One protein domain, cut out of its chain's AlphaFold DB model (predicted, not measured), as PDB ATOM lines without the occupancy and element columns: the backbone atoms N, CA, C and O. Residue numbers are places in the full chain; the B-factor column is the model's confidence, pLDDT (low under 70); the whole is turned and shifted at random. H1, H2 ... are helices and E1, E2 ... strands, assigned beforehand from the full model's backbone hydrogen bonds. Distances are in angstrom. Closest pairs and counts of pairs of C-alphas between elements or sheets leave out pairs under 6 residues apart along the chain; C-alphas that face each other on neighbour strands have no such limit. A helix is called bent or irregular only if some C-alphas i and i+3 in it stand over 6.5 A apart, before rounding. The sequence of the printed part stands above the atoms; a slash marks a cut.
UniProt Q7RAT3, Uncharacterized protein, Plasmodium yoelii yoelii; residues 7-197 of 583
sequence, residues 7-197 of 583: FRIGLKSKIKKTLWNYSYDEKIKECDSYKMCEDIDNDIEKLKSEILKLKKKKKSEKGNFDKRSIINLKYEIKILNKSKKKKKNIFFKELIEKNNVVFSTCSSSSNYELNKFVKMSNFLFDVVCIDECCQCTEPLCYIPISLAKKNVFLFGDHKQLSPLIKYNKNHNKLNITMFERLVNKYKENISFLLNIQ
ATOM      1  N   PHE A   7     845.751  12.495 152.710       93.50
ATOM      2  CA  PHE A   7     846.800  12.688 151.713       93.50
ATOM      3  C   PHE A   7     846.307  12.373 150.299       93.50
ATOM      4  O   PHE A   7     845.277  11.732 150.092       93.50
ATOM      5  N   ARG A   8     847.056  12.852 149.305       94.25
ATOM      6  CA  ARG A   8     846.778  12.675 147.885       94.25
ATOM      7  C   ARG A   8     847.927  11.960 147.189       94.25
ATOM      8  O   ARG A   8     849.054  12.449 147.186       94.25
ATOM      9  N   ILE A   9     847.607  10.877 146.496       94.19
ATOM     10  CA  ILE A   9     848.496  10.171 145.578       94.19
ATOM     11  C   ILE A   9     848.355  10.769 144.174       94.19
ATOM     12  O   ILE A   9     847.249  10.963 143.663       94.19
ATOM     13  N   GLY A  10     849.488  11.048 143.534       90.69
ATOM     14  CA  GLY A  10     849.560  11.572 142.172       90.69
ATOM     15  C   GLY A  10     850.521  12.752 142.060       90.69
ATOM     16  O   GLY A  10     851.229  13.096 143.001       90.69
ATOM     17  N   LEU A  11     850.538  13.387 140.889       88.12
ATOM     18  CA  LEU A  11     851.479  14.465 140.595       88.12
ATOM     19  C   LEU A  11     851.138  15.749 141.369       88.12
ATOM     20  O   LEU A  11     850.081  16.350 141.165       88.12
ATOM     21  N   LYS A  12     852.082  16.218 142.193       89.62
ATOM     22  CA  LYS A  12     852.000  17.487 142.940       89.62
ATOM     23  C   LYS A  12     851.806  18.713 142.032       89.62
ATOM     24  O   LYS A  12     851.132  19.664 142.415       89.62
ATOM     25  N   SER A  13     852.336  18.681 140.807       88.38
ATOM     26  CA  SER A  13     852.186  19.759 139.815       88.38
ATOM     27  C   SER A  13     850.757  19.927 139.287       88.38
ATOM     28  O   SER A  13     850.432  20.976 138.741       88.38
ATOM     29  N   LYS A  14     849.889  18.920 139.459       86.81
ATOM     30  CA  LYS A  14     848.494  18.933 138.989       86.81
ATOM     31  C   LYS A  14     847.509  19.516 140.009       86.81
ATOM     32  O   LYS A  14     846.307  19.467 139.776       86.81
ATOM     33  N   ILE A  15     847.986  20.035 141.140       88.69
ATOM     34  CA  ILE A  15     847.146  20.645 142.177       88.69
ATOM     35  C   ILE A  15     847.647  22.043 142.547       88.69
ATOM     36  O   ILE A  15     848.827  22.363 142.391       88.69
ATOM     37  N   LYS A  16     846.737  22.878 143.066       88.06
ATOM     38  CA  LYS A  16     847.051  24.237 143.532       88.06
ATOM     39  C   LYS A  16     848.168  24.200 144.581       88.06
ATOM     40  O   LYS A  16     848.175  23.323 145.444       88.06
ATOM     41  N   LYS A  17     849.070  25.189 144.551       90.25
ATOM     42  CA  LYS A  17     850.209  25.295 145.488       90.25
ATOM     43  C   LYS A  17     849.782  25.249 146.958       90.25
ATOM     44  O   LYS A  17     850.460  24.642 147.776       90.25
ATOM     45  N   THR A  18     848.622  25.815 147.284       90.62
ATOM     46  CA  THR A  18     848.038  25.788 148.636       90.62
ATOM     47  C   THR A  18     847.696  24.381 149.135       90.62
ATOM     48  O   THR A  18     847.596  24.168 150.340       90.62
ATOM     49  N   LEU A  19     847.542  23.409 148.230       91.62
ATOM     50  CA  LEU A  19     847.220  22.015 148.537       91.62
ATOM     51  C   LEU A  19     848.447  21.093 148.524       91.62
ATOM     52  O   LEU A  19     848.319  19.897 148.781       91.62
ATOM     53  N   TRP A  20     849.643  21.619 148.248       92.12
ATOM     54  CA  TRP A  20     850.874  20.827 148.162       92.12
ATOM     55  C   TRP A  20     851.192  20.046 149.436       92.12
ATOM     56  O   TRP A  20     851.674  18.920 149.341       92.12
ATOM     57  N   ASN A  21     850.832  20.583 150.601       91.44
ATOM     58  CA  ASN A  21     851.050  19.932 151.897       91.44
ATOM     59  C   ASN A  21     850.248  18.629 152.069       91.44
ATOM     60  O   ASN A  21     850.513  17.875 152.997       91.44
ATOM     61  N   TYR A  22     849.269  18.361 151.198       92.50
ATOM     62  CA  TYR A  22     848.518  17.104 151.181       92.50
ATOM     63  C   TYR A  22     849.054  16.104 150.156       92.50
ATOM     64  O   TYR A  22     848.586  14.971 150.124       92.50
ATOM     65  N   SER A  23     849.995  16.491 149.291       93.06
ATOM     66  CA  SER A  23     850.579  15.553 148.329       93.06
ATOM     67  C   SER A  23     851.391  14.481 149.047       93.06
ATOM     68  O   SER A  23     852.012  14.757 150.071       93.06
ATOM     69  N   TYR A  24     851.397  13.272 148.489       90.94
ATOM     70  CA  TYR A  24     852.161  12.140 149.000       90.94
ATOM     71  C   TYR A  24     853.613  12.530 149.322       90.94
ATOM     72  O   TYR A  24     854.061  12.294 150.438       90.94
ATOM     73  N   ASP A  25     854.290  13.226 148.405       88.75
ATOM     74  CA  ASP A  25     855.697  13.636 148.542       88.75
ATOM     75  C   ASP A  25     855.965  14.568 149.735       88.75
ATOM     76  O   ASP A  25     857.052  14.542 150.309       88.75
ATOM     77  N   GLU A  26     854.996  15.405 150.116       90.56
ATOM     78  CA  GLU A  26     855.115  16.258 151.306       90.56
ATOM     79  C   GLU A  26     854.657  15.528 152.566       90.56
ATOM     80  O   GLU A  26     855.291  15.641 153.612       90.56
ATOM     81  N   LYS A  27     853.592  14.727 152.470       89.81
ATOM     82  CA  LYS A  27     853.024  14.025 153.621       89.81
ATOM     83  C   LYS A  27     853.923  12.933 154.179       89.81
ATOM     84  O   LYS A  27     853.956  12.757 155.392       89.81
ATOM     85  N   ILE A  28     854.701  12.253 153.340       89.12
ATOM     86  CA  ILE A  28     855.674  11.262 153.820       89.12
ATOM     87  C   ILE A  28     856.735  11.869 154.742       89.12
ATOM     88  O   ILE A  28     857.251  11.157 155.593       89.12
ATOM     89  N   LYS A  29     857.035  13.171 154.628       89.38
ATOM     90  CA  LYS A  29     858.037  13.841 155.474       89.38
ATOM     91  C   LYS A  29     857.598  13.953 156.934       89.38
ATOM     92  O   LYS A  29     858.428  14.095 157.829       89.38
ATOM     93  N   GLU A  30     856.294  13.857 157.189       87.19
ATOM     94  CA  GLU A  30     855.734  13.808 158.541       87.19
ATOM     95  C   GLU A  30     855.931  12.427 159.204       87.19
ATOM     96  O   GLU A  30     855.788  12.311 160.422       87.19
ATOM     97  N   CYS A  31     856.262  11.380 158.435       87.69
ATOM     98  CA  CYS A  31     856.480  10.029 158.949       87.69
ATOM     99  C   CYS A  31     857.842   9.899 159.645       87.69
ATOM    100  O   CYS A  31     858.874  10.342 159.136       87.69
ATOM    101  N   ASP A  32     857.875   9.227 160.793       88.25
ATOM    102  CA  ASP A  32     859.102   9.090 161.584       88.25
ATOM    103  C   ASP A  32     860.100   8.165 160.885       88.25
ATOM    104  O   ASP A  32     861.300   8.443 160.847       88.25
ATOM    105  N   SER A  33     859.596   7.132 160.204       86.62
ATOM    106  CA  SER A  33     860.422   6.281 159.348       86.62
ATOM    107  C   SER A  33     861.096   7.060 158.206       86.62
ATOM    108  O   SER A  33     862.214   6.708 157.810       86.62
ATOM    109  N   TYR A  34     860.459   8.118 157.684       88.38
ATOM    110  CA  TYR A  34     861.046   8.960 156.639       88.38
ATOM    111  C   TYR A  34     862.224   9.773 157.184       88.38
ATOM    112  O   TYR A  34     863.310   9.697 156.610       88.38
ATOM    113  N   LYS A  35     862.049  10.446 158.330       89.31
ATOM    114  CA  LYS A  35     863.130  11.186 159.014       89.31
ATOM    115  C   LYS A  35     864.335  10.284 159.280       89.31
ATOM    116  O   LYS A  35     865.456  10.605 158.911       89.31
ATOM    117  N   MET A  36     864.082   9.068 159.764       88.00
ATOM    118  CA  MET A  36     865.135   8.070 159.960       88.00
ATOM    119  C   MET A  36     865.880   7.677 158.676       88.00
ATOM    120  O   MET A  36     867.009   7.195 158.748       88.00
ATOM    121  N   CYS A  37     865.247   7.766 157.505       89.75
ATOM    122  CA  CYS A  37     865.932   7.518 156.239       89.75
ATOM    123  C   CYS A  37     866.761   8.710 155.773       89.75
ATOM    124  O   CYS A  37     867.788   8.467 155.141       89.75
ATOM    125  N   GLU A  38     866.349   9.939 156.086       90.38
ATOM    126  CA  GLU A  38     867.186  11.128 155.885       90.38
ATOM    127  C   GLU A  38     868.430  11.072 156.775       90.38
ATOM    128  O   GLU A  38     869.534  11.301 156.290       90.38
ATOM    129  N   ASP A  39     868.287  10.642 158.031       91.50
ATOM    130  CA  ASP A  39     869.430  10.431 158.929       91.50
ATOM    131  C   ASP A  39     870.415   9.400 158.353       91.50
ATOM    132  O   ASP A  39     871.619   9.649 158.279       91.50
ATOM    133  N   ILE A  40     869.897   8.268 157.851       91.25
ATOM    134  CA  ILE A  40     870.724   7.250 157.183       91.25
ATOM    135  C   ILE A  40     871.415   7.820 155.934       91.25
ATOM    136  O   ILE A  40     872.557   7.453 155.653       91.25
ATOM    137  N   ASP A  41     870.752   8.686 155.164       92.12
ATOM    138  CA  ASP A  41     871.364   9.324 153.994       92.12
ATOM    139  C   ASP A  41     872.512  10.252 154.384       92.12
ATOM    140  O   ASP A  41     873.594  10.148 153.800       92.12
ATOM    141  N   ASN A  42     872.317  11.072 155.417       94.31
ATOM    142  CA  ASN A  42     873.353  11.946 155.959       94.31
ATOM    143  C   ASN A  42     874.577  11.140 156.428       94.31
ATOM    144  O   ASN A  42     875.719  11.518 156.156       94.31
ATOM    145  N   ASP A  43     874.366   9.997 157.083       94.19
ATOM    146  CA  ASP A  43     875.461   9.126 157.519       94.19
ATOM    147  C   ASP A  43     876.169   8.440 156.340       94.19
ATOM    148  O   ASP A  43     877.401   8.386 156.296       94.19
ATOM    149  N   ILE A  44     875.428   8.000 155.315       93.50
ATOM    150  CA  ILE A  44     876.019   7.481 154.071       93.50
ATOM    151  C   ILE A  44     876.875   8.556 153.381       93.50
ATOM    152  O   ILE A  44     877.938   8.231 152.843       93.50
ATOM    153  N   GLU A  45     876.447   9.818 153.369       94.88
ATOM    154  CA  GLU A  45     877.229  10.923 152.803       94.88
ATOM    155  C   GLU A  45     878.517  11.190 153.585       94.88
ATOM    156  O   GLU A  45     879.584  11.311 152.969       94.88
ATOM    157  N   LYS A  46     878.463  11.176 154.924       95.19
ATOM    158  CA  LYS A  46     879.661  11.273 155.775       95.19
ATOM    159  C   LYS A  46     880.656  10.158 155.447       95.19
ATOM    160  O   LYS A  46     881.808  10.460 155.125       95.19
ATOM    161  N   LEU A  47     880.207   8.900 155.399       93.38
ATOM    162  CA  LEU A  47     881.053   7.744 155.063       93.38
ATOM    163  C   LEU A  47     881.643   7.847 153.645       93.38
ATOM    164  O   LEU A  47     882.820   7.553 153.423       93.38
ATOM    165  N   LYS A  48     880.864   8.315 152.657       92.88
ATOM    166  CA  LYS A  48     881.367   8.570 151.292       92.88
ATOM    167  C   LYS A  48     882.455   9.645 151.277       92.88
ATOM    168  O   LYS A  48     883.454   9.483 150.570       92.88
ATOM    169  N   SER A  49     882.281  10.720 152.047       93.12
ATOM    170  CA  SER A  49     883.271  11.794 152.169       93.12
ATOM    171  C   SER A  49     884.581  11.292 152.793       93.12
ATOM    172  O   SER A  49     885.670  11.667 152.352       93.12
ATOM    173  N   GLU A  50     884.494  10.376 153.755       91.88
ATOM    174  CA  GLU A  50     885.647   9.759 154.405       91.88
ATOM    175  C   GLU A  50     886.398   8.816 153.461       91.88
ATOM    176  O   GLU A  50     887.620   8.913 153.324       91.88
ATOM    177  N   ILE A  51     885.674   7.999 152.685       88.94
ATOM    178  CA  ILE A  51     886.265   7.192 151.608       88.94
ATOM    179  C   ILE A  51     887.011   8.084 150.602       88.94
ATOM    180  O   ILE A  51     888.093   7.719 150.139       88.94
ATOM    181  N   LEU A  52     886.455   9.246 150.244       88.94
ATOM    182  CA  LEU A  52     887.109  10.213 149.354       88.94
ATOM    183  C   LEU A  52     888.405  10.767 149.964       88.94
ATOM    184  O   LEU A  52     889.415  10.836 149.260       88.94
ATOM    185  N   LYS A  53     888.407  11.111 151.260       88.50
ATOM    186  CA  LYS A  53     889.610  11.557 151.987       88.50
ATOM    187  C   LYS A  53     890.694  10.473 151.999       88.50
ATOM    188  O   LYS A  53     891.834  10.760 151.638       88.50
ATOM    189  N   LEU A  54     890.337   9.226 152.312       85.00
ATOM    190  CA  LEU A  54     891.267   8.086 152.316       85.00
ATOM    191  C   LEU A  54     891.826   7.787 150.917       85.00
ATOM    192  O   LEU A  54     893.019   7.543 150.753       85.00
ATOM    193  N   LYS A  55     891.000   7.881 149.867       82.69
ATOM    194  CA  LYS A  55     891.467   7.729 148.478       82.69
ATOM    195  C   LYS A  55     892.445   8.826 148.046       82.69
ATOM    196  O   LYS A  55     893.329   8.539 147.243       82.69
ATOM    197  N   LYS A  56     892.283  10.061 148.541       82.25
ATOM    198  CA  LYS A  56     893.227  11.162 148.285       82.25
ATOM    199  C   LYS A  56     894.566  10.920 148.991       82.25
ATOM    200  O   LYS A  56     895.588  11.011 148.324       82.25
ATOM    201  N   LYS A  57     894.559  10.515 150.270       74.75
ATOM    202  CA  LYS A  57     895.781  10.157 151.026       74.75
ATOM    203  C   LYS A  57     896.565   9.000 150.395       74.75
ATOM    204  O   LYS A  57     897.787   9.039 150.311       74.75
ATOM    205  N   LYS A  58     895.865   8.016 149.832       64.69
ATOM    206  CA  LYS A  58     896.493   6.891 149.128       64.69
ATOM    207  C   LYS A  58     897.230   7.280 147.832       64.69
ATOM    208  O   LYS A  58     898.080   6.529 147.366       64.69
ATOM    209  N   LYS A  59     896.901   8.424 147.210       60.22
ATOM    210  CA  LYS A  59     897.669   8.947 146.060       60.22
ATOM    211  C   LYS A  59     898.995   9.584 146.488       60.22
ATOM    212  O   LYS A  59     899.892   9.655 145.658       60.22
ATOM    213  N   SER A  60     899.112  10.028 147.743       60.00
ATOM    214  CA  SER A  60     900.330  10.622 148.303       60.00
ATOM    215  C   SER A  60     901.244   9.611 149.012       60.00
ATOM    216  O   SER A  60     902.449   9.818 149.011       60.00
ATOM    217  N   GLU A  61     900.726   8.499 149.555       59.00
ATOM    218  CA  GLU A  61     901.526   7.502 150.297       59.00
ATOM    219  C   GLU A  61     901.156   6.040 149.939       59.00
ATOM    220  O   GLU A  61     899.981   5.666 149.869       59.00
ATOM    221  N   LYS A  62     902.164   5.175 149.720       53.28
ATOM    222  CA  LYS A  62     902.009   3.735 149.405       53.28
ATOM    223  C   LYS A  62     901.719   2.907 150.676       53.28
ATOM    224  O   LYS A  62     902.573   2.163 151.142       53.28
ATOM    225  N   GLY A  63     900.508   3.007 151.231       56.88
ATOM    226  CA  GLY A  63     900.068   2.220 152.398       56.88
ATOM    227  C   GLY A  63     899.020   1.135 152.084       56.88
ATOM    228  O   GLY A  63     897.989   1.405 151.462       56.88
ATOM    229  N   ASN A  64     899.232  -0.105 152.556       57.28
ATOM    230  CA  ASN A  64     898.263  -1.218 152.455       57.28
ATOM    231  C   ASN A  64     897.072  -1.095 153.436       57.28
ATOM    232  O   ASN A  64     896.015  -1.685 153.193       57.28
ATOM    233  N   PHE A  65     897.215  -0.311 154.510       56.19
ATOM    234  CA  PHE A  65     896.227  -0.176 155.591       56.19
ATOM    235  C   PHE A  65     894.917   0.494 155.122       56.19
ATOM    236  O   PHE A  65     893.823   0.015 155.423       56.19
ATOM    237  N   ASP A  66     895.009   1.494 154.240       66.88
ATOM    238  CA  ASP A  66     893.853   2.248 153.726       66.88
ATOM    239  C   ASP A  66     892.882   1.406 152.886       66.88
ATOM    240  O   ASP A  66     891.697   1.730 152.763       66.88
ATOM    241  N   LYS A  67     893.350   0.298 152.290       77.62
ATOM    242  CA  LYS A  67     892.494  -0.566 151.460       77.62
ATOM    243  C   LYS A  67     891.462  -1.309 152.312       77.62
ATOM    244  O   LYS A  67     890.320  -1.438 151.875       77.62
ATOM    245  N   ARG A  68     891.844  -1.766 153.511       82.56
ATOM    246  CA  ARG A  68     890.957  -2.484 154.445       82.56
ATOM    247  C   ARG A  68     889.904  -1.541 155.033       82.56
ATOM    248  O   ARG A  68     888.722  -1.869 154.992       82.56
ATOM    249  N   SER A  69     890.303  -0.337 155.438       84.06
ATOM    250  CA  SER A  69     889.390   0.692 155.960       84.06
ATOM    251  C   SER A  69     888.325   1.103 154.938       84.06
ATOM    252  O   SER A  69     887.140   1.144 155.256       84.06
ATOM    253  N   ILE A  70     888.707   1.299 153.669       84.88
ATOM    254  CA  ILE A  70     887.745   1.600 152.593       84.88
ATOM    255  C   ILE A  70     886.751   0.447 152.376       84.88
ATOM    256  O   ILE A  70     885.584   0.696 152.066       84.88
ATOM    257  N   ILE A  71     887.188  -0.812 152.495       87.88
ATOM    258  CA  ILE A  71     886.299  -1.978 152.372       87.88
ATOM    259  C   ILE A  71     885.286  -2.003 153.524       87.88
ATOM    260  O   ILE A  71     884.101  -2.203 153.261       87.88
ATOM    261  N   ASN A  72     885.721  -1.726 154.756       90.25
ATOM    262  CA  ASN A  72     884.843  -1.671 155.927       90.25
ATOM    263  C   ASN A  72     883.780  -0.570 155.789       90.25
ATOM    264  O   ASN A  72     882.592  -0.860 155.904       90.25
ATOM    265  N   LEU A  73     884.175   0.654 155.415       90.75
ATOM    266  CA  LEU A  73     883.237   1.765 155.187       90.75
ATOM    267  C   LEU A  73     882.222   1.441 154.074       90.75
ATOM    268  O   LEU A  73     881.036   1.752 154.170       90.75
ATOM    269  N   LYS A  74     882.655   0.762 153.001       91.56
ATOM    270  CA  LYS A  74     881.738   0.286 151.950       91.56
ATOM    271  C   LYS A  74     880.759  -0.772 152.462       91.56
ATOM    272  O   LYS A  74     879.610  -0.795 152.017       91.56
ATOM    273  N   TYR A  75     881.208  -1.663 153.341       93.69
ATOM    274  CA  TYR A  75     880.356  -2.675 153.957       93.69
ATOM    275  C   TYR A  75     879.306  -2.034 154.875       93.69
ATOM    276  O   TYR A  75     878.129  -2.383 154.796       93.69
ATOM    277  N   GLU A  76     879.693  -1.020 155.644       93.88
ATOM    278  CA  GLU A  76     878.783  -0.231 156.476       93.88
ATOM    279  C   GLU A  76     877.721   0.496 155.636       93.88
ATOM    280  O   GLU A  76     876.524   0.334 155.880       93.88
ATOM    281  N   ILE A  77     878.122   1.163 154.545       92.06
ATOM    282  CA  ILE A  77     877.184   1.748 153.570       92.06
ATOM    283  C   ILE A  77     876.205   0.686 153.038       92.06
ATOM    284  O   ILE A  77     875.021   0.967 152.840       92.06
ATOM    285  N   LYS A  78     876.659  -0.552 152.797       94.38
ATOM    286  CA  LYS A  78     875.787  -1.647 152.337       94.38
ATOM    287  C   LYS A  78     874.753  -2.038 153.403       94.38
ATOM    288  O   LYS A  78     873.592  -2.263 153.052       94.38
ATOM    289  N   ILE A  79     875.139  -2.089 154.679       93.38
ATOM    290  CA  ILE A  79     874.225  -2.353 155.802       93.38
ATOM    291  C   ILE A  79     873.205  -1.220 155.943       93.38
ATOM    292  O   ILE A  79     872.002  -1.490 155.998       93.38
ATOM    293  N   LEU A  80     873.663   0.033 155.926       92.06
ATOM    294  CA  LEU A  80     872.805   1.215 156.007       92.06
ATOM    295  C   LEU A  80     871.778   1.241 154.871       92.06
ATOM    296  O   LEU A  80     870.586   1.396 155.124       92.06
ATOM    297  N   ASN A  81     872.192   0.951 153.633       91.38
ATOM    298  CA  ASN A  81     871.268   0.830 152.501       91.38
ATOM    299  C   ASN A  81     870.228  -0.288 152.692       91.38
ATOM    300  O   ASN A  81     869.060  -0.118 152.331       91.38
ATOM    301  N   LYS A  82     870.614  -1.429 153.282       92.00
ATOM    302  CA  LYS A  82     869.676  -2.518 153.602       92.00
ATOM    303  C   LYS A  82     868.667  -2.088 154.674       92.00
ATOM    304  O   LYS A  82     867.481  -2.379 154.529       92.00
ATOM    305  N   SER A  83     869.120  -1.378 155.708       90.12
ATOM    306  CA  SER A  83     868.264  -0.806 156.759       90.12
ATOM    307  C   SER A  83     867.286   0.229 156.188       90.12
ATOM    308  O   SER A  83     866.075   0.114 156.378       90.12
ATOM    309  N   LYS A  84     867.786   1.158 155.363       88.88
ATOM    310  CA  LYS A  84     866.989   2.161 154.646       88.88
ATOM    311  C   LYS A  84     865.893   1.519 153.796       88.88
ATOM    312  O   LYS A  84     864.742   1.942 153.841       88.88
ATOM    313  N   LYS A  85     866.223   0.461 153.046       85.25
ATOM    314  CA  LYS A  85     865.249  -0.266 152.215       85.25
ATOM    315  C   LYS A  85     864.122  -0.882 153.051       85.25
ATOM    316  O   LYS A  85     862.976  -0.851 152.616       85.25
ATOM    317  N   LYS A  86     864.426  -1.412 154.243       84.12
ATOM    318  CA  LYS A  86     863.400  -1.923 155.168       84.12
ATOM    319  C   LYS A  86     862.489  -0.800 155.664       84.12
ATOM    320  O   LYS A  86     861.277  -0.948 155.575       84.12
ATOM    321  N   LYS A  87     863.062   0.325 156.110       83.94
ATOM    322  CA  LYS A  87     862.297   1.491 156.585       83.94
ATOM    323  C   LYS A  87     861.401   2.074 155.492       83.94
ATOM    324  O   LYS A  87     860.225   2.296 155.744       83.94
ATOM    325  N   LYS A  88     861.897   2.189 154.252       79.00
ATOM    326  CA  LYS A  88     861.096   2.625 153.090       79.00
ATOM    327  C   LYS A  88     859.810   1.822 152.890       79.00
ATOM    328  O   LYS A  88     858.799   2.393 152.503       79.00
ATOM    329  N   ASN A  89     859.826   0.521 153.182       76.06
ATOM    330  CA  ASN A  89     858.635  -0.322 153.057       76.06
ATOM    331  C   ASN A  89     857.571  -0.041 154.135       76.06
ATOM    332  O   ASN A  89     856.433  -0.466 153.972       76.06
ATOM    333  N   ILE A  90     857.932   0.639 155.227       83.38
ATOM    334  CA  ILE A  90     857.040   0.954 156.353       83.38
ATOM    335  C   ILE A  90     856.380   2.327 156.161       83.38
ATOM    336  O   ILE A  90     855.277   2.543 156.651       83.38
ATOM    337  N   PHE A  91     856.996   3.227 155.384       83.06
ATOM    338  CA  PHE A  91     856.527   4.608 155.189       83.06
ATOM    339  C   PHE A  91     855.065   4.680 154.785       83.06
ATOM    340  O   PHE A  91     854.289   5.455 155.333       83.06
ATOM    341  N   PHE A  92     854.717   3.868 153.791       83.12
ATOM    342  CA  PHE A  92     853.397   3.883 153.200       83.12
ATOM    343  C   PHE A  92     852.349   3.324 154.165       83.12
ATOM    344  O   PHE A  92     851.233   3.832 154.227       83.12
ATOM    345  N   LYS A  93     852.739   2.331 154.974       86.31
ATOM    346  CA  LYS A  93     851.905   1.786 156.044       86.31
ATOM    347  C   LYS A  93     851.637   2.841 157.120       86.31
ATOM    348  O   LYS A  93     850.475   3.095 157.405       86.31
ATOM    349  N   GLU A  94     852.674   3.509 157.635       89.00
ATOM    350  CA  GLU A  94     852.510   4.618 158.592       89.00
ATOM    351  C   GLU A  94     851.616   5.726 158.028       89.00
ATOM    352  O   GLU A  94     850.786   6.289 158.739       89.00
ATOM    353  N   LEU A  95     851.779   6.042 156.741       89.69
ATOM    354  CA  LEU A  95     850.986   7.071 156.087       89.69
ATOM    355  C   LEU A  95     849.506   6.679 156.012       89.69
ATOM    356  O   LEU A  95     848.658   7.508 156.329       89.69
ATOM    357  N   ILE A  96     849.182   5.443 155.626       88.38
ATOM    358  CA  ILE A  96     847.792   4.968 155.608       88.38
ATOM    359  C   ILE A  96     847.214   4.892 157.021       88.38
ATOM    360  O   ILE A  96     846.098   5.341 157.233       88.38
ATOM    361  N   GLU A  97     847.964   4.397 158.005       86.88
ATOM    362  CA  GLU A  97     847.475   4.286 159.387       86.88
ATOM    363  C   GLU A  97     847.193   5.656 160.029       86.88
ATOM    364  O   GLU A  97     846.300   5.777 160.865       86.88
ATOM    365  N   LYS A  98     847.920   6.706 159.622       88.00
ATOM    366  CA  LYS A  98     847.711   8.083 160.103       88.00
ATOM    367  C   LYS A  98     846.592   8.837 159.368       88.00
ATOM    368  O   LYS A  98     846.191   9.904 159.834       88.00
ATOM    369  N   ASN A  99     846.118   8.357 158.214       89.69
ATOM    370  CA  ASN A  99     845.194   9.103 157.355       89.69
ATOM    371  C   ASN A  99     843.933   8.300 157.018       89.69
ATOM    372  O   ASN A  99     843.999   7.170 156.558       89.69
ATOM    373  N   ASN A 100     842.772   8.938 157.154       89.81
ATOM    374  CA  ASN A 100     841.477   8.282 156.975       89.81
ATOM    375  C   ASN A 100     840.971   8.367 155.531       89.81
ATOM    376  O   ASN A 100     840.127   7.574 155.128       89.81
ATOM    377  N   VAL A 101     841.452   9.348 154.758       94.31
ATOM    378  CA  VAL A 101     841.009   9.574 153.377       94.31
ATOM    379  C   VAL A 101     842.211   9.709 152.456       94.31
ATOM    380  O   VAL A 101     843.133  10.492 152.709       94.31
ATOM    381  N   VAL A 102     842.166   8.964 151.354       94.94
ATOM    382  CA  VAL A 102     843.183   8.977 150.304       94.94
ATOM    383  C   VAL A 102     842.559   9.513 149.025       94.94
ATOM    384  O   VAL A 102     841.617   8.934 148.498       94.94
ATOM    385  N   PHE A 103     843.100  10.612 148.507       95.75
ATOM    386  CA  PHE A 103     842.698  11.149 147.209       95.75
ATOM    387  C   PHE A 103     843.640  10.655 146.115       95.75
ATOM    388  O   PHE A 103     844.857  10.688 146.271       95.75
ATOM    389  N   SER A 104     843.109  10.292 144.956       95.69
ATOM    390  CA  SER A 104     843.906  10.008 143.762       95.69
ATOM    391  C   SER A 104     843.086  10.280 142.508       95.69
ATOM    392  O   SER A 104     841.865  10.374 142.569       95.69
ATOM    393  N   THR A 105     843.736  10.396 141.349       95.06
ATOM    394  CA  THR A 105     843.014  10.152 140.088       95.06
ATOM    395  C   THR A 105     842.715   8.656 139.966       95.06
ATOM    396  O   THR A 105     843.408   7.850 140.596       95.06
ATOM    397  N   CYS A 106     841.751   8.261 139.129       95.25
ATOM    398  CA  CYS A 106     841.472   6.842 138.876       95.25
ATOM    399  C   CYS A 106     842.738   6.090 138.436       95.25
ATOM    400  O   CYS A 106     843.062   5.047 138.991       95.25
ATOM    401  N   SER A 107     843.539   6.679 137.544       93.81
ATOM    402  CA  SER A 107     844.837   6.122 137.141       93.81
ATOM    403  C   SER A 107     845.869   6.101 138.273       93.81
ATOM    404  O   SER A 107     846.559   5.108 138.457       93.81
ATOM    405  N   SER A 108     845.972   7.163 139.076       94.69
ATOM    406  CA  SER A 108     846.962   7.233 140.164       94.69
ATOM    407  C   SER A 108     846.639   6.281 141.318       94.69
ATOM    408  O   SER A 108     847.520   6.013 142.129       94.69
ATOM    409  N   SER A 109     845.415   5.749 141.394       94.50
ATOM    410  CA  SER A 109     845.070   4.690 142.351       94.50
ATOM    411  C   SER A 109     845.819   3.379 142.071       94.50
ATOM    412  O   SER A 109     846.040   2.600 142.991       94.50
ATOM    413  N   SER A 110     846.348   3.174 140.855       93.44
ATOM    414  CA  SER A 110     847.235   2.044 140.544       93.44
ATOM    415  C   SER A 110     848.689   2.258 140.998       93.44
ATOM    416  O   SER A 110     849.599   1.590 140.497       93.44
ATOM    417  N   ASN A 111     848.946   3.211 141.899       92.38
ATOM    418  CA  ASN A 111     850.283   3.508 142.402       92.38
ATOM    419  C   ASN A 111     850.967   2.251 142.970       92.38
ATOM    420  O   ASN A 111     850.346   1.434 143.649       92.38
ATOM    421  N   TYR A 112     852.268   2.117 142.698       90.25
ATOM    422  CA  TYR A 112     853.054   0.954 143.103       90.25
ATOM    423  C   TYR A 112     853.036   0.714 144.618       90.25
ATOM    424  O   TYR A 112     852.830  -0.422 145.043       90.25
ATOM    425  N   GLU A 113     853.218   1.757 145.434       88.56
ATOM    426  CA  GLU A 113     853.266   1.612 146.893       88.56
ATOM    427  C   GLU A 113     851.891   1.256 147.466       88.56
ATOM    428  O   GLU A 113     851.806   0.392 148.338       88.56
ATOM    429  N   LEU A 114     850.811   1.820 146.908       90.12
ATOM    430  CA  LEU A 114     849.443   1.453 147.287       90.12
ATOM    431  C   LEU A 114     849.141  -0.009 146.968       90.12
ATOM    432  O   LEU A 114     848.736  -0.762 147.849       90.12
ATOM    433  N   ASN A 115     849.407  -0.436 145.736       89.94
ATOM    434  CA  ASN A 115     849.180  -1.816 145.314       89.94
ATOM    435  C   ASN A 115     850.033  -2.815 146.097       89.94
ATOM    436  O   ASN A 115     849.574  -3.905 146.441       89.94
ATOM    437  N   LYS A 116     851.285  -2.461 146.384       89.44
ATOM    438  CA  LYS A 116     852.171  -3.275 147.212       89.44
ATOM    439  C   LYS A 116     851.639  -3.392 148.637       89.44
ATOM    440  O   LYS A 116     851.632  -4.498 149.170       89.44
ATOM    441  N   PHE A 117     851.172  -2.293 149.229       88.81
ATOM    442  CA  PHE A 117     850.555  -2.308 150.550       88.81
ATOM    443  C   PHE A 117     849.316  -3.203 150.568       88.81
ATOM    444  O   PHE A 117     849.313  -4.172 151.316       88.81
ATOM    445  N   VAL A 118     848.351  -2.965 149.677       90.06
ATOM    446  CA  VAL A 118     847.120  -3.765 149.524       90.06
ATOM    447  C   VAL A 118     847.430  -5.262 149.436       90.06
ATOM    448  O   VAL A 118     846.861  -6.053 150.185       90.06
ATOM    449  N   LYS A 119     848.400  -5.655 148.599       89.12
ATOM    450  CA  LYS A 119     848.813  -7.061 148.442       89.12
ATOM    451  C   LYS A 119     849.483  -7.648 149.687       89.12
ATOM    452  O   LYS A 119     849.286  -8.820 149.976       89.12
ATOM    453  N   MET A 120     850.306  -6.873 150.393       87.44
ATOM    454  CA  MET A 120     851.073  -7.362 151.548       87.44
ATOM    455  C   MET A 120     850.265  -7.390 152.847       87.44
ATOM    456  O   MET A 120     850.517  -8.246 153.690       87.44
ATOM    457  N   SER A 121     849.345  -6.444 153.041       87.25
ATOM    458  CA  SER A 121     848.540  -6.316 154.262       87.25
ATOM    459  C   SER A 121     847.120  -6.859 154.117       87.25
ATOM    460  O   SER A 121     846.384  -6.855 155.102       87.25
ATOM    461  N   ASN A 122     846.733  -7.319 152.920       89.00
ATOM    462  CA  ASN A 122     845.353  -7.682 152.585       89.00
ATOM    463  C   ASN A 122     844.362  -6.546 152.917       89.00
ATOM    464  O   ASN A 122     843.257  -6.771 153.413       89.00
ATOM    465  N   PHE A 123     844.805  -5.303 152.711       90.81
ATOM    466  CA  PHE A 123     844.038  -4.101 153.014       90.81
ATOM    467  C   PHE A 123     843.130  -3.723 151.846       90.81
ATOM    468  O   PHE A 123     843.576  -3.680 150.703       90.81
ATOM    469  N   LEU A 124     841.888  -3.358 152.152       94.44
ATOM    470  CA  LEU A 124     840.927  -2.777 151.218       94.44
ATOM    471  C   LEU A 124     840.225  -1.601 151.900       94.44
ATOM    472  O   LEU A 124     840.038  -1.612 153.118       94.44
ATOM    473  N   PHE A 125     839.809  -0.611 151.118       95.12
ATOM    474  CA  PHE A 125     839.039   0.523 151.619       95.12
ATOM    475  C   PHE A 125     837.589   0.110 151.859       95.12
ATOM    476  O   PHE A 125     836.969  -0.515 151.002       95.12
ATOM    477  N   ASP A 126     837.005   0.492 152.996       96.19
ATOM    478  CA  ASP A 126     835.582   0.232 153.257       96.19
ATOM    479  C   ASP A 126     834.677   0.893 152.209       96.19
ATOM    480  O   ASP A 126     833.656   0.323 151.811       96.19
ATOM    481  N   VAL A 127     835.079   2.078 151.743       97.25
ATOM    482  CA  VAL A 127     834.343   2.896 150.783       97.25
ATOM    483  C   VAL A 127     835.288   3.438 149.715       97.25
ATOM    484  O   VAL A 127     836.345   3.978 150.037       97.25
ATOM    485  N   VAL A 128     834.874   3.349 148.452       97.81
ATOM    486  CA  VAL A 128     835.514   4.041 147.327       97.81
ATOM    487  C   VAL A 128     834.522   5.021 146.712       97.81
ATOM    488  O   VAL A 128     833.429   4.635 146.308       97.81
ATOM    489  N   CYS A 129     834.918   6.288 146.621       97.94
ATOM    490  CA  CYS A 129     834.147   7.341 145.964       97.94
ATOM    491  C   CYS A 129     834.847   7.749 144.665       97.94
ATOM    492  O   CYS A 129     836.042   8.049 144.684       97.94
ATOM    493  N   ILE A 130     834.111   7.788 143.554       97.75
ATOM    494  CA  ILE A 130     834.622   8.223 142.250       97.75
ATOM    495  C   ILE A 130     833.801   9.418 141.792       97.75
ATOM    496  O   ILE A 130     832.648   9.262 141.402       97.75
ATOM    497  N   ASP A 131     834.412  10.595 141.851       95.81
ATOM    498  CA  ASP A 131     833.837  11.828 141.325       95.81
ATOM    499  C   ASP A 131     834.161  12.000 139.837       95.81
ATOM    500  O   ASP A 131     835.150  11.446 139.348       95.81
ATOM    501  N   GLU A 132     833.315  12.737 139.118       93.88
ATOM    502  CA  GLU A 132     833.394  12.932 137.663       93.88
ATOM    503  C   GLU A 132     833.532  11.611 136.875       93.88
ATOM    504  O   GLU A 132     834.196  11.523 135.837       93.88
ATOM    505  N   CYS A 133     832.890  10.541 137.354       94.94
ATOM    506  CA  CYS A 133     833.022   9.208 136.756       94.94
ATOM    507  C   CYS A 133     832.457   9.121 135.324       94.94
ATOM    508  O   CYS A 133     832.849   8.234 134.567       94.94
ATOM    509  N   CYS A 134     831.594  10.065 134.930       93.50
ATOM    510  CA  CYS A 134     831.071  10.206 133.566       93.50
ATOM    511  C   CYS A 134     832.124  10.700 132.558       93.50
ATOM    512  O   CYS A 134     831.935  10.541 131.359       93.50
ATOM    513  N   GLN A 135     833.259  11.227 133.026       92.31
ATOM    514  CA  GLN A 135     834.405  11.577 132.177       92.31
ATOM    515  C   GLN A 135     835.440  10.442 132.080       92.31
ATOM    516  O   GLN A 135     836.432  10.550 131.356       92.31
ATOM    517  N   CYS A 136     835.242   9.342 132.813       93.19
ATOM    518  CA  CYS A 136     836.136   8.190 132.816       93.19
ATOM    519  C   CYS A 136     835.563   7.046 131.974       93.19
ATOM    520  O   CYS A 136     834.377   6.726 132.048       93.19
ATOM    521  N   THR A 137     836.421   6.376 131.202       93.88
ATOM    522  CA  THR A 137     836.025   5.118 130.560       93.88
ATOM    523  C   THR A 137     835.756   4.060 131.627       93.88
ATOM    524  O   THR A 137     836.374   4.058 132.695       93.88
ATOM    525  N   GLU A 138     834.851   3.127 131.340       94.75
ATOM    526  CA  GLU A 138     834.509   2.061 132.284       94.75
ATOM    527  C   GLU A 138     835.743   1.276 132.808       94.75
ATOM    528  O   GLU A 138     835.853   1.121 134.029       94.75
ATOM    529  N   PRO A 139     836.734   0.880 131.975       94.56
ATOM    530  CA  PRO A 139     837.973   0.255 132.454       94.56
ATOM    531  C   PRO A 139     838.754   1.096 133.471       94.56
ATOM    532  O   PRO A 139     839.343   0.554 134.405       94.56
ATOM    533  N   LEU A 140     838.751   2.422 133.316       95.38
ATOM    534  CA  LEU A 140     839.474   3.322 134.209       95.38
ATOM    535  C   LEU A 140     838.825   3.379 135.601       95.38
ATOM    536  O   LEU A 140     839.542   3.461 136.599       95.38
ATOM    537  N   CYS A 141     837.494   3.285 135.678       96.38
ATOM    538  CA  CYS A 141     836.757   3.228 136.943       96.38
ATOM    539  C   CYS A 141     837.003   1.922 137.714       96.38
ATOM    540  O   CYS A 141     836.991   1.939 138.942       96.38
ATOM    541  N   TYR A 142     837.286   0.802 137.036       96.50
ATOM    542  CA  TYR A 142     837.557  -0.467 137.723       96.50
ATOM    543  C   TYR A 142     838.832  -0.451 138.577       96.50
ATOM    544  O   TYR A 142     838.907  -1.194 139.555       96.50
ATOM    545  N   ILE A 143     839.812   0.407 138.261       96.38
ATOM    546  CA  ILE A 143     841.066   0.500 139.024       96.38
ATOM    547  C   ILE A 143     840.786   0.846 140.498       96.38
ATOM    548  O   ILE A 143     841.092   0.013 141.353       96.38
ATOM    549  N   PRO A 144     840.165   1.995 140.838       97.06
ATOM    550  CA  PRO A 144     839.832   2.293 142.227       97.06
ATOM    551  C   PRO A 144     838.759   1.354 142.801       97.06
ATOM    552  O   PRO A 144     838.833   1.037 143.983       97.06
ATOM    553  N   ILE A 145     837.804   0.856 142.000       97.06
ATOM    554  CA  ILE A 145     836.768  -0.088 142.477       97.06
ATOM    555  C   ILE A 145     837.389  -1.377 143.019       97.06
ATOM    556  O   ILE A 145     836.925  -1.893 144.031       97.06
ATOM    557  N   SER A 146     838.465  -1.874 142.399       95.44
ATOM    558  CA  SER A 146     839.168  -3.078 142.865       95.44
ATOM    559  C   SER A 146     839.765  -2.949 144.273       95.44
ATOM    560  O   SER A 146     840.108  -3.952 144.894       95.44
ATOM    561  N   LEU A 147     839.872  -1.720 144.788       95.50
ATOM    562  CA  LEU A 147     840.367  -1.419 146.127       95.50
ATOM    563  C   LEU A 147     839.239  -1.339 147.172       95.50
ATOM    564  O   LEU A 147     839.530  -1.137 148.351       95.50
ATOM    565  N   ALA A 148     837.972  -1.466 146.764       97.00
ATOM    566  CA  ALA A 148     836.809  -1.379 147.642       97.00
ATOM    567  C   ALA A 148     836.471  -2.732 148.285       97.00
ATOM    568  O   ALA A 148     836.462  -3.770 147.630       97.00
ATOM    569  N   LYS A 149     836.120  -2.706 149.572       95.69
ATOM    570  CA  LYS A 149     835.665  -3.873 150.338       95.69
ATOM    571  C   LYS A 149     834.146  -4.011 150.363       95.69
ATOM    572  O   LYS A 149     833.645  -5.131 150.337       95.69
ATOM    573  N   LYS A 150     833.425  -2.893 150.515       92.88
ATOM    574  CA  LYS A 150     831.970  -2.890 150.743       92.88
ATOM    575  C   LYS A 150     831.232  -1.986 149.767       92.88
ATOM    576  O   LYS A 150     830.450  -2.481 148.967       92.88
ATOM    577  N   ASN A 151     831.477  -0.677 149.838       95.81
ATOM    578  CA  ASN A 151     830.643   0.310 149.154       95.81
ATOM    579  C   ASN A 151     831.424   1.071 148.082       95.81
ATOM    580  O   ASN A 151     832.564   1.487 148.301       95.81
ATOM    581  N   VAL A 152     830.767   1.310 146.950       96.94
ATOM    582  CA  VAL A 152     831.262   2.164 145.870       96.94
ATOM    583  C   VAL A 152     830.224   3.246 145.608       96.94
ATOM    584  O   VAL A 152     829.073   2.932 145.321       96.94
ATOM    585  N   PHE A 153     830.636   4.508 145.681       97.06
ATOM    586  CA  PHE A 153     829.807   5.655 145.319       97.06
ATOM    587  C   PHE A 153     830.354   6.297 144.051       97.06
ATOM    588  O   PHE A 153     831.536   6.640 143.974       97.06
ATOM    589  N   LEU A 154     829.491   6.452 143.054       96.75
ATOM    590  CA  LEU A 154     829.817   7.088 141.787       96.75
ATOM    591  C   LEU A 154     829.094   8.434 141.727       96.75
ATOM    592  O   LEU A 154     827.880   8.484 141.900       96.75
ATOM    593  N   PHE A 155     829.837   9.504 141.473       96.12
ATOM    594  CA  PHE A 155     829.313  10.852 141.299       96.12
ATOM    595  C   PHE A 155     829.671  11.343 139.902       96.12
ATOM    596  O   PHE A 155     830.778  11.117 139.404       96.12
ATOM    597  N   GLY A 156     828.716  11.976 139.238       94.62
ATOM    598  CA  GLY A 156     828.903  12.497 137.897       94.62
ATOM    599  C   GLY A 156     827.578  12.817 137.234       94.62
ATOM    600  O   GLY A 156     826.505  12.586 137.792       94.62
ATOM    601  N   ASP A 157     827.682  13.341 136.022       94.69
ATOM    602  CA  ASP A 157     826.544  13.729 135.212       94.69
ATOM    603  C   ASP A 157     826.696  13.185 133.788       94.69
ATOM    604  O   ASP A 157     827.498  13.672 132.991       94.69
ATOM    605  N   HIS A 158     825.906  12.161 133.467       92.88
ATOM    606  CA  HIS A 158     825.886  11.520 132.151       92.88
ATOM    607  C   HIS A 158     825.218  12.382 131.064       92.88
ATOM    608  O   HIS A 158     825.185  11.975 129.905       92.88
ATOM    609  N   LYS A 159     824.690  13.562 131.415       93.75
ATOM    610  CA  LYS A 159     824.207  14.582 130.474       93.75
ATOM    611  C   LYS A 159     825.270  15.651 130.160       93.75
ATOM    612  O   LYS A 159     825.016  16.535 129.344       93.75
ATOM    613  N   GLN A 160     826.452  15.568 130.779       93.94
ATOM    614  CA  GLN A 160     827.649  16.367 130.466       93.94
ATOM    615  C   GLN A 160     828.698  15.512 129.729       93.94
ATOM    616  O   GLN A 160     828.370  14.439 129.233       93.94
ATOM    617  N   LEU A 161     829.943  15.991 129.580       90.56
ATOM    618  CA  LEU A 161     830.928  15.363 128.685       90.56
ATOM    619  C   LEU A 161     831.211  13.895 129.016       90.56
ATOM    620  O   LEU A 161     831.457  13.532 130.168       90.56
ATOM    621  N   SER A 162     831.273  13.098 127.951       89.50
ATOM    622  CA  SER A 162     831.775  11.725 127.956       89.50
ATOM    623  C   SER A 162     833.307  11.678 127.857       89.50
ATOM    624  O   SER A 162     833.940  12.669 127.483       89.50
ATOM    625  N   PRO A 163     833.936  10.517 128.110       88.25
ATOM    626  CA  PRO A 163     835.373  10.350 127.936       88.25
ATOM    627  C   PRO A 163     835.784  10.584 126.477       88.25
ATOM    628  O   PRO A 163     835.151  10.070 125.552       88.25
ATOM    629  N   LEU A 164     836.888  11.303 126.258       83.81
ATOM    630  CA  LEU A 164     837.419  11.544 124.917       83.81
ATOM    631  C   LEU A 164     838.046  10.264 124.335       83.81
ATOM    632  O   LEU A 164     839.092   9.804 124.803       83.81
ATOM    633  N   ILE A 165     837.450   9.725 123.269       83.31
ATOM    634  CA  ILE A 165     837.946   8.542 122.551       83.31
ATOM    635  C   ILE A 165     838.543   8.969 121.206       83.31
ATOM    636  O   ILE A 165     837.818   9.329 120.286       83.31
ATOM    637  N   LYS A 166     839.876   8.912 121.077       75.31
ATOM    638  CA  LYS A 166     840.585   9.324 119.847       75.31
ATOM    639  C   LYS A 166     840.344   8.396 118.657       75.31
ATOM    640  O   LYS A 166     840.268   8.852 117.525       75.31
ATOM    641  N   TYR A 167     840.262   7.092 118.910       75.06
ATOM    642  CA  TYR A 167     840.087   6.086 117.868       75.06
ATOM    643  C   TYR A 167     838.689   5.503 117.970       75.06
ATOM    644  O   TYR A 167     838.448   4.601 118.769       75.06
ATOM    645  N   ASN A 168     837.772   6.022 117.158       64.19
ATOM    646  CA  ASN A 168     836.414   5.504 117.053       64.19
ATOM    647  C   ASN A 168     836.196   4.839 115.687       64.19
ATOM    648  O   ASN A 168     835.456   5.338 114.847       64.19
ATOM    649  N   LYS A 169     836.901   3.727 115.440       54.38
ATOM    650  CA  LYS A 169     836.572   2.820 114.331       54.38
ATOM    651  C   LYS A 169     835.634   1.732 114.860       54.38
ATOM    652  O   LYS A 169     835.911   1.157 115.910       54.38
ATOM    653  N   ASN A 170     834.567   1.444 114.117       48.56
ATOM    654  CA  ASN A 170     833.684   0.283 114.290       48.56
ATOM    655  C   ASN A 170     832.946   0.199 115.642       48.56
ATOM    656  O   ASN A 170     833.219  -0.695 116.440       48.56
ATOM    657  N   HIS A 171     831.968   1.081 115.880       62.78
ATOM    658  CA  HIS A 171     830.968   0.907 116.951       62.78
ATOM    659  C   HIS A 171     831.547   0.625 118.351       62.78
ATOM    660  O   HIS A 171     830.990  -0.175 119.111       62.78
ATOM    661  N   ASN A 172     832.678   1.240 118.713       69.62
ATOM    662  CA  ASN A 172     833.201   1.032 120.055       69.62
ATOM    663  C   ASN A 172     832.250   1.675 121.081       69.62
ATOM    664  O   ASN A 172     831.702   2.752 120.862       69.62
ATOM    665  N   LYS A 173     832.019   0.980 122.199       82.56
ATOM    666  CA  LYS A 173     831.153   1.447 123.296       82.56
ATOM    667  C   LYS A 173     831.955   2.104 124.422       82.56
ATOM    668  O   LYS A 173     831.467   2.210 125.540       82.56
ATOM    669  N   LEU A 174     833.203   2.507 124.154       85.81
ATOM    670  CA  LEU A 174     834.104   3.067 125.173       85.81
ATOM    671  C   LEU A 174     833.692   4.474 125.624       85.81
ATOM    672  O   LEU A 174     834.137   4.930 126.676       85.81
ATOM    673  N   ASN A 175     832.848   5.142 124.839       84.12
ATOM    674  CA  ASN A 175     832.202   6.401 125.189       84.12
ATOM    675  C   ASN A 175     831.055   6.230 126.202       84.12
ATOM    676  O   ASN A 175     830.711   7.200 126.874       84.12
ATOM    677  N   ILE A 176     830.477   5.027 126.326       89.81
ATOM    678  CA  ILE A 176     829.447   4.727 127.325       89.81
ATOM    679  C   ILE A 176     830.149   4.473 128.655       89.81
ATOM    680  O   ILE A 176     830.912   3.517 128.812       89.81
ATOM    681  N   THR A 177     829.900   5.344 129.626       94.19
ATOM    682  CA  THR A 177     830.530   5.227 130.944       94.19
ATOM    683  C   THR A 177     829.846   4.177 131.806       94.19
ATOM    684  O   THR A 177     828.677   3.836 131.610       94.19
ATOM    685  N   MET A 178     830.564   3.701 132.828       94.88
ATOM    686  CA  MET A 178     829.979   2.816 133.835       94.88
ATOM    687  C   MET A 178     828.752   3.465 134.491       94.88
ATOM    688  O   MET A 178     827.746   2.793 134.693       94.88
ATOM    689  N   PHE A 179     828.819   4.768 134.783       95.06
ATOM    690  CA  PHE A 179     827.713   5.515 135.378       95.06
ATOM    691  C   PHE A 179     826.485   5.515 134.469       95.06
ATOM    692  O   PHE A 179     825.418   5.079 134.889       95.06
ATOM    693  N   GLU A 180     826.650   5.908 133.205       93.06
ATOM    694  CA  GLU A 180     825.568   5.930 132.216       93.06
ATOM    695  C   GLU A 180     824.938   4.542 132.033       93.06
ATOM    696  O   GLU A 180     823.716   4.391 132.082       93.06
ATOM    697  N   ARG A 181     825.762   3.494 131.916       94.19
ATOM    698  CA  ARG A 181     825.288   2.108 131.798       94.19
ATOM    699  C   ARG A 181     824.477   1.662 133.018       94.19
ATOM    700  O   ARG A 181     823.473   0.967 132.862       94.19
ATOM    701  N   LEU A 182     824.924   2.007 134.225       94.50
ATOM    702  CA  LEU A 182     824.260   1.623 135.471       94.50
ATOM    703  C   LEU A 182     822.949   2.390 135.676       94.50
ATOM    704  O   LEU A 182     821.939   1.758 135.982       94.50
ATOM    705  N   VAL A 183     822.939   3.704 135.433       92.44
ATOM    706  CA  VAL A 183     821.727   4.539 135.492       92.44
ATOM    707  C   VAL A 183     820.686   4.047 134.489       92.44
ATOM    708  O   VAL A 183     819.540   3.830 134.863       92.44
ATOM    709  N   ASN A 184     821.077   3.753 133.246       90.81
ATOM    710  CA  ASN A 184     820.137   3.253 132.239       90.81
ATOM    711  C   ASN A 184     819.557   1.877 132.600       90.81
ATOM    712  O   ASN A 184     818.389   1.604 132.327       90.81
ATOM    713  N   LYS A 185     820.360   1.002 133.222       93.19
ATOM    714  CA  LYS A 185     819.935  -0.358 133.578       93.19
ATOM    715  C   LYS A 185     819.046  -0.403 134.820       93.19
ATOM    716  O   LYS A 185     818.087  -1.166 134.846       93.19
ATOM    717  N   TYR A 186     819.393   0.355 135.856       93.19
ATOM    718  CA  TYR A 186     818.774   0.229 137.179       93.19
ATOM    719  C   TYR A 186     817.938   1.445 137.587       93.19
ATOM    720  O   TYR A 186     817.159   1.338 138.533       93.19
ATOM    721  N   LYS A 187     818.050   2.564 136.859       85.62
ATOM    722  CA  LYS A 187     817.294   3.803 137.073       85.62
ATOM    723  C   LYS A 187     817.340   4.235 138.548       85.62
ATOM    724  O   LYS A 187     818.377   4.131 139.209       85.62
ATOM    725  N   GLU A 188     816.199   4.669 139.072       80.94
ATOM    726  CA  GLU A 188     816.018   5.231 140.412       80.94
ATOM    727  C   GLU A 188     816.347   4.259 141.556       80.94
ATOM    728  O   GLU A 188     816.555   4.701 142.681       80.94
ATOM    729  N   ASN A 189     816.498   2.956 141.289       87.00
ATOM    730  CA  ASN A 189     816.888   1.989 142.321       87.00
ATOM    731  C   ASN A 189     818.300   2.243 142.872       87.00
ATOM    732  O   ASN A 189     818.609   1.818 143.983       87.00
ATOM    733  N   ILE A 190     819.172   2.884 142.084       88.50
ATOM    734  CA  ILE A 190     820.565   3.160 142.472       88.50
ATOM    735  C   ILE A 190     821.011   4.598 142.190       88.50
ATOM    736  O   ILE A 190     822.100   4.983 142.612       88.50
ATOM    737  N   SER A 191     820.227   5.377 141.437       89.75
ATOM    738  CA  SER A 191     820.589   6.736 141.036       89.75
ATOM    739  C   SER A 191     819.783   7.773 141.804       89.75
ATOM    740  O   SER A 191     818.556   7.701 141.835       89.75
ATOM    741  N   PHE A 192     820.466   8.782 142.337       92.62
ATOM    742  CA  PHE A 192     819.848   9.928 142.994       92.62
ATOM    743  C   PHE A 192     820.244  11.220 142.270       92.62
ATOM    744  O   PHE A 192     821.434  11.495 142.108       92.62
ATOM    745  N   LEU A 193     819.255  12.004 141.833       93.81
ATOM    746  CA  LEU A 193     819.475  13.305 141.202       93.81
ATOM    747  C   LEU A 193     819.471  14.409 142.266       93.81
ATOM    748  O   LEU A 193     818.482  14.592 142.975       93.81
ATOM    749  N   LEU A 194     820.551  15.190 142.332       95.94
ATOM    750  CA  LEU A 194     820.564  16.441 143.091       95.94
ATOM    751  C   LEU A 194     819.744  17.486 142.330       95.94
ATOM    752  O   LEU A 194     820.170  17.980 141.291       95.94
ATOM    753  N   ASN A 195     818.558  17.805 142.841       96.62
ATOM    754  CA  ASN A 195     817.559  18.605 142.134       96.62
ATOM    755  C   ASN A 195     817.614  20.114 142.426       96.62
ATOM    756  O   ASN A 195     816.801  20.850 141.882       96.62
ATOM    757  N   ILE A 196     818.532  20.600 143.265       98.00
ATOM    758  CA  ILE A 196     818.693  22.036 143.550       98.00
ATOM    759  C   ILE A 196     820.051  22.506 143.026       98.00
ATOM    760  O   ILE A 196     821.090  21.997 143.449       98.00
ATOM    761  N   GLN A 197     820.047  23.507 142.144       97.50
ATOM    762  CA  GLN A 197     821.255  24.154 141.630       97.50
ATOM    763  C   GLN A 197     821.497  25.508 142.312       97.50
ATOM    764  O   GLN A 197     820.555  26.241 142.612       97.50
TER     765      GLN A 197
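Overview. This is residues 7 to 197 of the 583 residues of an uncharacterized protein of Plasmodium yoelii yoelii (UniProt Q7RAT3). What shape do these atoms make? A long helical hairpin, H3 and H4, makes an arm with its tip at residues 59 to 65, on a small head of two two-stranded sheets, E1 with E2 and E3 with E4, and the short helices H1, H2, H5, H6 and H7. At the end of the head away from the arm lie H8 and the long loop of residues 155 to 177, of which 166 to 172 stick out. What is it built of? The printed part has 191 residues with eight named helices and four named strands, in the order E1 H1 H2 H3 H4 E2 H5 H6 E3 H7 E4 H8; both sheets are parallel, and the class is mostly helix. How compact is it? It is extended, with a radius of gyration of the C-alphas of 25.3 A and spans of 85 by 40 by 33 A.

Arrangement. How is the sheet with the longest strand made? E3, residues 125 to 130, and E4, residues 148 to 154, are parallel neighbours at 18 degrees, with N 149 and O 125 within hydrogen-bond range at 2.8 A. With H7, residues 138 to 145, they form a strand-helix-strand unit, two parallel neighbour strands with a helix between, whose crossover is right-handed; the closest C-alphas of E3 and H7 are Val 128 and Ile 145, 6.5 A apart. H8, residues 178 to 189, is close to but not clearly touching H7, the closest C-alphas being Glu 138 and Met 178 at 4.8 A. What comes next to this sheet? E2, residues 101 to 104, is near E3, with 8 pairs of C-alphas within 10 A, and is the parallel neighbour of E1, residues 7 to 9, at 27 degrees, with N 9 and O 103 within hydrogen-bond range at 2.8 A. H5, residues 107 to 110, touches H7, the closest C-alphas being Ser 109 and Pro 144 at 5.8 A. Where does the hairpin stand? H3, residues 32 to 60, and H4, residues 65 to 98, touch as a helical hairpin at a shallow tilt of 15 degrees, opposite ways, closest at the C-alphas of Cys 37 and Lys 84, 5.7 A. H4 has a kink of 29 degrees near residue 90; with residues 91 to 95 alone it touches H2, residues 24 to 30, closest at Ile 28 and Leu 95, C-alphas 6.7 A apart, and with residues 92 to 93 alone H6, residues 112 to 121, closest at Phe 92 and Glu 113, C-alphas 6.7 A apart. E1, H1, residues 17 to 22, H2, H3, H4 and E2 form a second strand-helix-strand unit; the closest C-alphas of E1 and H1 are Phe 7 and Tyr 22, 4.8 A apart. How complete are the helix backbones? Each O i to N i+4 pair is within hydrogen-bond range in H6, against 23 of 25 in H3, 26 of 30 in H4, 2 of 4 in H7, 6 of 8 in H8, 1 of 3 in H2 and 0 of 2 in H1; H5 is too short for such a pair. For O i to N i+3, H2 has 3 of 4 and H1 2 of 3 within range.

Along the chain. Where are the anchors? E1 begins at C-alpha 7, (846.800, 12.688, 151.713), and H8 ends at C-alpha 189, (816.888, 1.989, 142.321). How long are the longer elements? From first to last C-alpha H4 measures 49.4 A, H3 43.3 A, H8 15.6 A, H6 14.1 A, E3 12.9 A and E4 12.4 A. Which helices are irregular? In H1 C-alphas 18 and 21 are 7.3 A apart and in H8 C-alphas 185 and 188 are 9.7 A apart; H4 is irregular only just, with C-alphas 89 and 92 6.7 A apart.

Size, cuts and confidence. How large is it? The two C-alphas farthest apart, those of Lys 62 and Glu 188, are 86.5 A apart. Are there cuts or long links? The printed part has no cut, and the link from E4 to H8, 23 residues, is long. Where is confidence low? The mean pLDDT of the printed part is 88.5, and residues 58 to 66 and 168 to 172 are under 70.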